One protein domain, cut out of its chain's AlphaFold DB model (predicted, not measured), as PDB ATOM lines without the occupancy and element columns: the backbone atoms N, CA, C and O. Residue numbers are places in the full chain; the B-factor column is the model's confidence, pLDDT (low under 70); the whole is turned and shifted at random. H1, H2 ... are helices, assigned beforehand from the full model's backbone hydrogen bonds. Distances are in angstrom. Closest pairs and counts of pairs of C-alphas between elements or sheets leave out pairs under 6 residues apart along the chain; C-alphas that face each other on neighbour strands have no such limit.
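Overview. This is residues 54 to 104 of the 155 residues of the protein "DUF659 domain-containing protein" of Tanacetum cinerariifolium (UniProt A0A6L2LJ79). The model is an open, lopsided U of helices: the long helix H2 makes one side, H4 folds back on the other side across an open gap, and the turn with the short helix H3 joins them at one end. The short helix H1 prolongs the H2 side beyond its first residue, and the last residues, 100 to 104, stick out as a tail after H4. The printed part has 51 residues with four named helices, in the order H1, H2, H3, H4, and no named strand; the class is all helix. The whole is loose, with a radius of gyration of the C-alphas of 12.8 A, and its outline is elongated, 36 by 22 by 20 A.

Along the chain. The printed part begins with H1, residues 54 to 58, whose first C-alpha, that of Pro 54, is at (173.635, 262.503, 137.238). H2, residues 61 to 78, is the longest helix by residues and measures 25.6 A from first to last C-alpha; it begins with C-alpha 61 at (183.699, 267.427, 145.158) and ends with C-alpha 78 at (181.580, 265.407, 170.557). H3 is residues 83 to 86 and measures 5.3 A, while H1 measures 6.2 A. H4, residues 88 to 99, measures 16.6 A and ends with C-alpha 99 at (171.747, 256.254, 149.226).

Arrangement. H1 touches no helix, and H1 and H2 are apart although a tight link of 2 residues joins them. H2 and H3 are apart too, across a tight link of 4 residues. H3 and H4 are close but not clearly touching, with 2 pairs of C-alphas within 8 A; their closest C-alphas, those of Leu 84 and His 90, are 6.6 A apart, and the two centres are 12.6 A apart. H2 and H4 are apart, and so are H1 and H3, and H1 and H4. In H1, H2 and H4 every pair of O of residue i and N of residue i+4 is within hydrogen-bond range; H3, with 4 residues, is too short for such a pair, and its one pair of O of residue i and N of residue i+3 is within range.

Size, cuts and confidence. The two C-alphas farthest apart, those of Leu 55 and Gly 79, are 36.7 A apart, and the first and last printed C-alphas, those of Pro 54 and Gly 104, are 21.9 A apart. Residues 54 to 70, 86 to 93 and 95 to 104 stand free. The printed part has no cut, and no link between named helices is long. The mean pLDDT of the printed part is 90.2 and that of H1 is 78; no printed residue is under 70.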
ATOM      1  N   PRO A  54     173.111 263.568 136.380       77.81
ATOM      2  CA  PRO A  54     173.635 262.503 137.238       77.81
ATOM      3  C   PRO A  54     175.170 262.470 137.277       77.81
ATOM      4  O   PRO A  54     175.754 262.244 138.332       77.81
ATOM      5  N   LEU A  55     175.813 262.787 136.149       80.81
ATOM      6  CA  LEU A  55     177.265 262.882 136.036       80.81
ATOM      7  C   LEU A  55     177.837 264.032 136.878       80.81
ATOM      8  O   LEU A  55     178.778 263.819 137.631       80.81
ATOM      9  N   ALA A  56     177.244 265.228 136.810       79.75
ATOM     10  CA  ALA A  56     177.702 266.369 137.603       79.75
ATOM     11  C   ALA A  56     177.584 266.100 139.115       79.75
ATOM     12  O   ALA A  56     178.481 266.447 139.873       79.75
ATOM     13  N   ARG A  57     176.522 265.408 139.551       76.75
ATOM     14  CA  ARG A  57     176.368 264.988 140.955       76.75
ATOM     15  C   ARG A  57     177.388 263.933 141.378       76.75
ATOM     16  O   ARG A  57     177.854 263.953 142.513       76.75
ATOM     17  N   ALA A  58     177.747 263.017 140.481       77.31
ATOM     18  CA  ALA A  58     178.737 261.982 140.764       77.31
ATOM     19  C   ALA A  58     180.151 262.548 141.007       77.31
ATOM     20  O   ALA A  58     180.959 261.872 141.642       77.31
ATOM     21  N   PHE A  59     180.430 263.775 140.558       81.94
ATOM     22  CA  PHE A  59     181.720 264.456 140.717       81.94
ATOM     23  C   PHE A  59     181.647 265.735 141.564       81.94
ATOM     24  O   PHE A  59     182.587 266.530 141.553       81.94
ATOM     25  N   ASP A  60     180.564 265.932 142.320       85.31
ATOM     26  CA  ASP A  60     180.412 267.084 143.209       85.31
ATOM     27  C   ASP A  60     181.378 266.979 144.404       85.31
ATOM     28  O   ASP A  60     181.080 266.383 145.441       85.31
ATOM     29  N   THR A  61     182.588 267.498 144.200       87.69
ATOM     30  CA  THR A  61     183.699 267.427 145.158       87.69
ATOM     31  C   THR A  61     183.479 268.383 146.326       87.69
ATOM     32  O   THR A  61     183.836 268.048 147.453       87.69
ATOM     33  N   ASP A  62     182.814 269.516 146.089       87.56
ATOM     34  CA  ASP A  62     182.539 270.523 147.115       87.56
ATOM     35  C   ASP A  62     181.539 269.992 148.146       87.56
ATOM     36  O   ASP A  62     181.803 270.041 149.348       87.56
ATOM     37  N   THR A  63     180.431 269.392 147.692       87.44
ATOM     38  CA  THR A  63     179.449 268.778 148.601       87.44
ATOM     39  C   THR A  63     180.072 267.633 149.406       87.44
ATOM     40  O   THR A  63     179.781 267.480 150.592       87.44
ATOM     41  N   ARG A  64     180.965 266.837 148.800       88.69
ATOM     42  CA  ARG A  64     181.687 265.766 149.513       88.69
ATOM     43  C   ARG A  64     182.618 266.327 150.583       88.69
ATOM     44  O   ARG A  64     182.542 265.892 151.727       88.69
ATOM     45  N   ALA A  65     183.418 267.332 150.234       90.75
ATOM     46  CA  ALA A  65     184.301 268.002 151.180       90.75
ATOM     47  C   ALA A  65     183.519 268.632 152.344       90.75
ATOM     48  O   ALA A  65     183.968 268.583 153.487       90.75
ATOM     49  N   GLN A  66     182.334 269.187 152.078       90.69
ATOM     50  CA  GLN A  66     181.466 269.731 153.120       90.69
ATOM     51  C   GLN A  66     180.961 268.638 154.073       90.69
ATOM     52  O   GLN A  66     181.036 268.808 155.289       90.69
ATOM     53  N   VAL A  67     180.492 267.502 153.545       90.69
ATOM     54  CA  VAL A  67     180.055 266.363 154.372       90.69
ATOM     55  C   VAL A  67     181.204 265.839 155.235       90.69
ATOM     56  O   VAL A  67     181.012 265.625 156.431       90.69
ATOM     57  N   ASP A  68     182.402 265.695 154.666       92.69
ATOM     58  CA  ASP A  68     183.586 265.250 155.406       92.69
ATOM     59  C   ASP A  68     183.922 266.203 156.562       92.69
ATOM     60  O   ASP A  68     184.244 265.763 157.669       92.69
ATOM     61  N   GLN A  69     183.798 267.514 156.340       93.31
ATOM     62  CA  GLN A  69     184.031 268.517 157.376       93.31
ATOM     63  C   GLN A  69     182.983 268.481 158.498       93.31
ATOM     64  O   GLN A  69     183.352 268.614 159.668       93.31
ATOM     65  N   GLU A  70     181.703 268.275 158.175       92.44
ATOM     66  CA  GLU A  70     180.645 268.117 159.183       92.44
ATOM     67  C   GLU A  70     180.868 266.863 160.036       92.44
ATOM     68  O   GLU A  70     180.798 266.912 161.268       92.44
ATOM     69  N   ILE A  71     181.218 265.740 159.399       92.88
ATOM     70  CA  ILE A  71     181.551 264.503 160.110       92.88
ATOM     71  C   ILE A  71     182.768 264.737 161.012       92.88
ATOM     72  O   ILE A  71     182.704 264.437 162.202       92.88
ATOM     73  N   ALA A  72     183.852 265.326 160.503       94.06
ATOM     74  CA  ALA A  72     185.045 265.609 161.304       94.06
ATOM     75  C   ALA A  72     184.726 266.496 162.520       94.06
ATOM     76  O   ALA A  72     185.151 266.212 163.644       94.06
ATOM     77  N   ARG A  73     183.911 267.537 162.328       93.31
ATOM     78  CA  ARG A  73     183.480 268.427 163.408       93.31
ATOM     79  C   ARG A  73     182.671 267.699 164.478       93.31
ATOM     80  O   ARG A  73     182.885 267.967 165.662       93.31
ATOM     81  N   MET A  74     181.795 266.768 164.098       92.19
ATOM     82  CA  MET A  74     181.070 265.922 165.051       92.19
ATOM     83  C   MET A  74     182.035 265.126 165.944       92.19
ATOM     84  O   MET A  74     181.821 265.051 167.153       92.19
ATOM     85  N   PHE A  75     183.127 264.585 165.388       95.06
ATOM     86  CA  PHE A  75     184.142 263.882 166.183       95.06
ATOM     87  C   PHE A  75     184.857 264.815 167.163       95.06
ATOM     88  O   PHE A  75     184.950 264.500 168.349       95.06
ATOM     89  N   TYR A  76     185.332 265.969 166.687       94.44
ATOM     90  CA  TYR A  76     186.120 266.891 167.510       94.44
ATOM     91  C   TYR A  76     185.300 267.547 168.620       94.44
ATOM     92  O   TYR A  76     185.761 267.646 169.752       94.44
ATOM     93  N   THR A  77     184.075 267.975 168.314       92.06
ATOM     94  CA  THR A  77     183.205 268.653 169.289       92.06
ATOM     95  C   THR A  77     182.507 267.676 170.230       92.06
ATOM     96  O   THR A  77     182.282 268.004 171.392       92.06
ATOM     97  N   GLY A  78     182.196 266.464 169.756       90.69
ATOM     98  CA  GLY A  78     181.580 265.407 170.557       90.69
ATOM     99  C   GLY A  78     182.566 264.589 171.393       90.69
ATOM    100  O   GLY A  78     182.128 263.748 172.176       90.69
ATOM    101  N   GLY A  79     183.880 264.791 171.223       94.50
ATOM    102  CA  GLY A  79     184.909 263.995 171.899       94.50
ATOM    103  C   GLY A  79     184.863 262.512 171.518       94.50
ATOM    104  O   GLY A  79     185.141 261.645 172.346       94.50
ATOM    105  N   LEU A  80     184.463 262.202 170.281       95.06
ATOM    106  CA  LEU A  80     184.320 260.822 169.819       95.06
ATOM    107  C   LEU A  80     185.692 260.227 169.488       95.06
ATOM    108  O   LEU A  80     186.524 260.857 168.837       95.06
ATOM    109  N   SER A  81     185.918 258.976 169.893       95.88
ATOM    110  CA  SER A  81     187.126 258.236 169.513       95.88
ATOM    111  C   SER A  81     187.157 257.980 168.004       95.88
ATOM    112  O   SER A  81     186.158 257.539 167.438       95.88
ATOM    113  N   PHE A  82     188.319 258.135 167.363       95.56
ATOM    114  CA  PHE A  82     188.504 257.786 165.947       95.56
ATOM    115  C   PHE A  82     188.249 256.304 165.645       95.56
ATOM    116  O   PHE A  82     187.883 255.967 164.521       95.56
ATOM    117  N   ASN A  83     188.324 255.425 166.651       95.56
ATOM    118  CA  ASN A  83     187.928 254.024 166.502       95.56
ATOM    119  C   ASN A  83     186.454 253.876 166.083       95.56
ATOM    120  O   ASN A  83     186.102 252.889 165.440       95.56
ATOM    121  N   LEU A  84     185.594 254.860 166.384       95.19
ATOM    122  CA  LEU A  84     184.212 254.874 165.903       95.19
ATOM    123  C   LEU A  84     184.141 254.904 164.372       95.19
ATOM    124  O   LEU A  84     183.268 254.251 163.815       95.19
ATOM    125  N   ALA A  85     185.066 255.585 163.686       94.19
ATOM    126  CA  ALA A  85     185.073 255.646 162.223       94.19
ATOM    127  C   ALA A  85     185.325 254.268 161.579       94.19
ATOM    128  O   ALA A  85     184.836 253.993 160.482       94.19
ATOM    129  N   ILE A  86     186.042 253.393 162.294       94.94
ATOM    130  CA  ILE A  86     186.353 252.013 161.892       94.94
ATOM    131  C   ILE A  86     185.171 251.069 162.172       94.94
ATOM    132  O   ILE A  86     185.065 249.997 161.578       94.94
ATOM    133  N   ASN A  87     184.248 251.456 163.056       94.62
ATOM    134  CA  ASN A  87     183.098 250.633 163.403       94.62
ATOM    135  C   ASN A  87     182.240 250.346 162.148       94.62
ATOM    136  O   ASN A  87     181.821 251.282 161.462       94.62
ATOM    137  N   PRO A  88     181.895 249.078 161.849       95.69
ATOM    138  CA  PRO A  88     181.064 248.751 160.698       95.69
ATOM    139  C   PRO A  88     179.714 249.484 160.651       95.69
ATOM    140  O   PRO A  88     179.180 249.769 159.583       95.69
ATOM    141  N   TYR A  89     179.146 249.811 161.808       94.56
ATOM    142  CA  TYR A  89     177.877 250.526 161.893       94.56
ATOM    143  C   TYR A  89     178.013 252.017 161.566       94.56
ATOM    144  O   TYR A  89     177.053 252.607 161.071       94.56
ATOM    145  N   HIS A  90     179.199 252.611 161.753       92.81
ATOM    146  CA  HIS A  90     179.476 253.992 161.355       92.81
ATOM    147  C   HIS A  90     179.324 254.151 159.839       92.81
ATOM    148  O   HIS A  90     178.440 254.883 159.393       92.81
ATOM    149  N   TRP A  91     180.085 253.397 159.035       91.44
ATOM    150  CA  TRP A  91     179.994 253.514 157.574       91.44
ATOM    151  C   TRP A  91     178.620 253.087 157.049       91.44
ATOM    152  O   TRP A  91     178.067 253.750 156.176       91.44
ATOM    153  N   ARG A  92     178.014 252.031 157.617       95.00
ATOM    154  CA  ARG A  92     176.670 251.585 157.208       95.00
ATOM    155  C   ARG A  92     175.622 252.668 157.424       95.00
ATOM    156  O   ARG A  92     174.748 252.806 156.577       95.00
ATOM    157  N   SER A  93     175.707 253.429 158.515       93.12
ATOM    158  CA  SER A  93     174.747 254.498 158.801       93.12
ATOM    159  C   SER A  93     174.803 255.617 157.756       93.12
ATOM    160  O   SER A  93     173.776 255.933 157.156       93.12
ATOM    161  N   PHE A  94     175.993 256.144 157.456       92.25
ATOM    162  CA  PHE A  94     176.169 257.204 156.463       92.25
ATOM    163  C   PHE A  94     175.845 256.728 155.049       92.25
ATOM    164  O   PHE A  94     175.097 257.396 154.339       92.25
ATOM    165  N   THR A  95     176.314 255.540 154.660       92.69
ATOM    166  CA  THR A  95     176.005 254.948 153.351       92.69
ATOM    167  C   THR A  95     174.506 254.701 153.182       92.69
ATOM    168  O   THR A  95     173.965 254.925 152.102       92.69
ATOM    169  N   PHE A  96     173.811 254.253 154.231       93.12
ATOM    170  CA  PHE A  96     172.364 254.061 154.178       93.12
ATOM    171  C   PHE A  96     171.638 255.392 153.981       93.12
ATOM    172  O   PHE A  96     170.821 255.503 153.075       93.12
ATOM    173  N   VAL A  97     171.964 256.417 154.770       91.69
ATOM    174  CA  VAL A  97     171.314 257.732 154.654       91.69
ATOM    175  C   VAL A  97     171.621 258.401 153.309       91.69
ATOM    176  O   VAL A  97     170.715 258.957 152.702       91.69
ATOM    177  N   ALA A  98     172.856 258.311 152.809       88.94
ATOM    178  CA  ALA A  98     173.256 258.935 151.546       88.94
ATOM    179  C   ALA A  98     172.599 258.294 150.311       88.94
ATOM    180  O   ALA A  98     172.331 258.981 149.327       88.94
ATOM    181  N   ASN A  99     172.331 256.985 150.355       90.12
ATOM    182  CA  ASN A  99     171.747 256.254 149.226       90.12
ATOM    183  C   ASN A  99     170.215 256.213 149.247       90.12
ATOM    184  O   ASN A  99     169.599 255.879 148.235       90.12
ATOM    185  N   GLN A 100     169.588 256.508 150.384       87.75
ATOM    186  CA  GLN A 100     168.139 256.465 150.534       87.75
ATOM    187  C   GLN A 100     167.546 257.868 150.394       87.75
ATOM    188  O   GLN A 100     168.018 258.824 151.003       87.75
ATOM    189  N   ASN A 101     166.457 258.002 149.633       84.19
ATOM    190  CA  ASN A 101     165.734 259.271 149.533       84.19
ATOM    191  C   ASN A 101     164.815 259.468 150.751       84.19
ATOM    192  O   ASN A 101     163.599 259.290 150.673       84.19
ATOM    193  N   LEU A 102     165.408 259.802 151.896       83.12
ATOM    194  CA  LEU A 102     164.709 259.988 153.167       83.12
ATOM    195  C   LEU A 102     164.288 261.455 153.348       83.12
ATOM    196  O   LEU A 102     164.833 262.181 154.181       83.12
ATOM    197  N   GLY A 103     163.325 261.905 152.541       85.62
ATOM    198  CA  GLY A 103     162.815 263.277 152.592       85.62
ATOM    199  C   GLY A 103     162.325 263.662 153.992       85.62
ATOM    200  O   GLY A 103     161.373 263.077 154.502       85.62
ATOM    201  N   GLY A 104     162.981 264.647 154.613       86.75
ATOM    202  CA  GLY A 104     162.628 265.145 155.948       86.75
ATOM    203  C   GLY A 104     163.065 264.253 157.116       86.75
ATOM    204  O   GLY A 104     162.628 264.483 158.243       86.75
TER     205      GLY A 104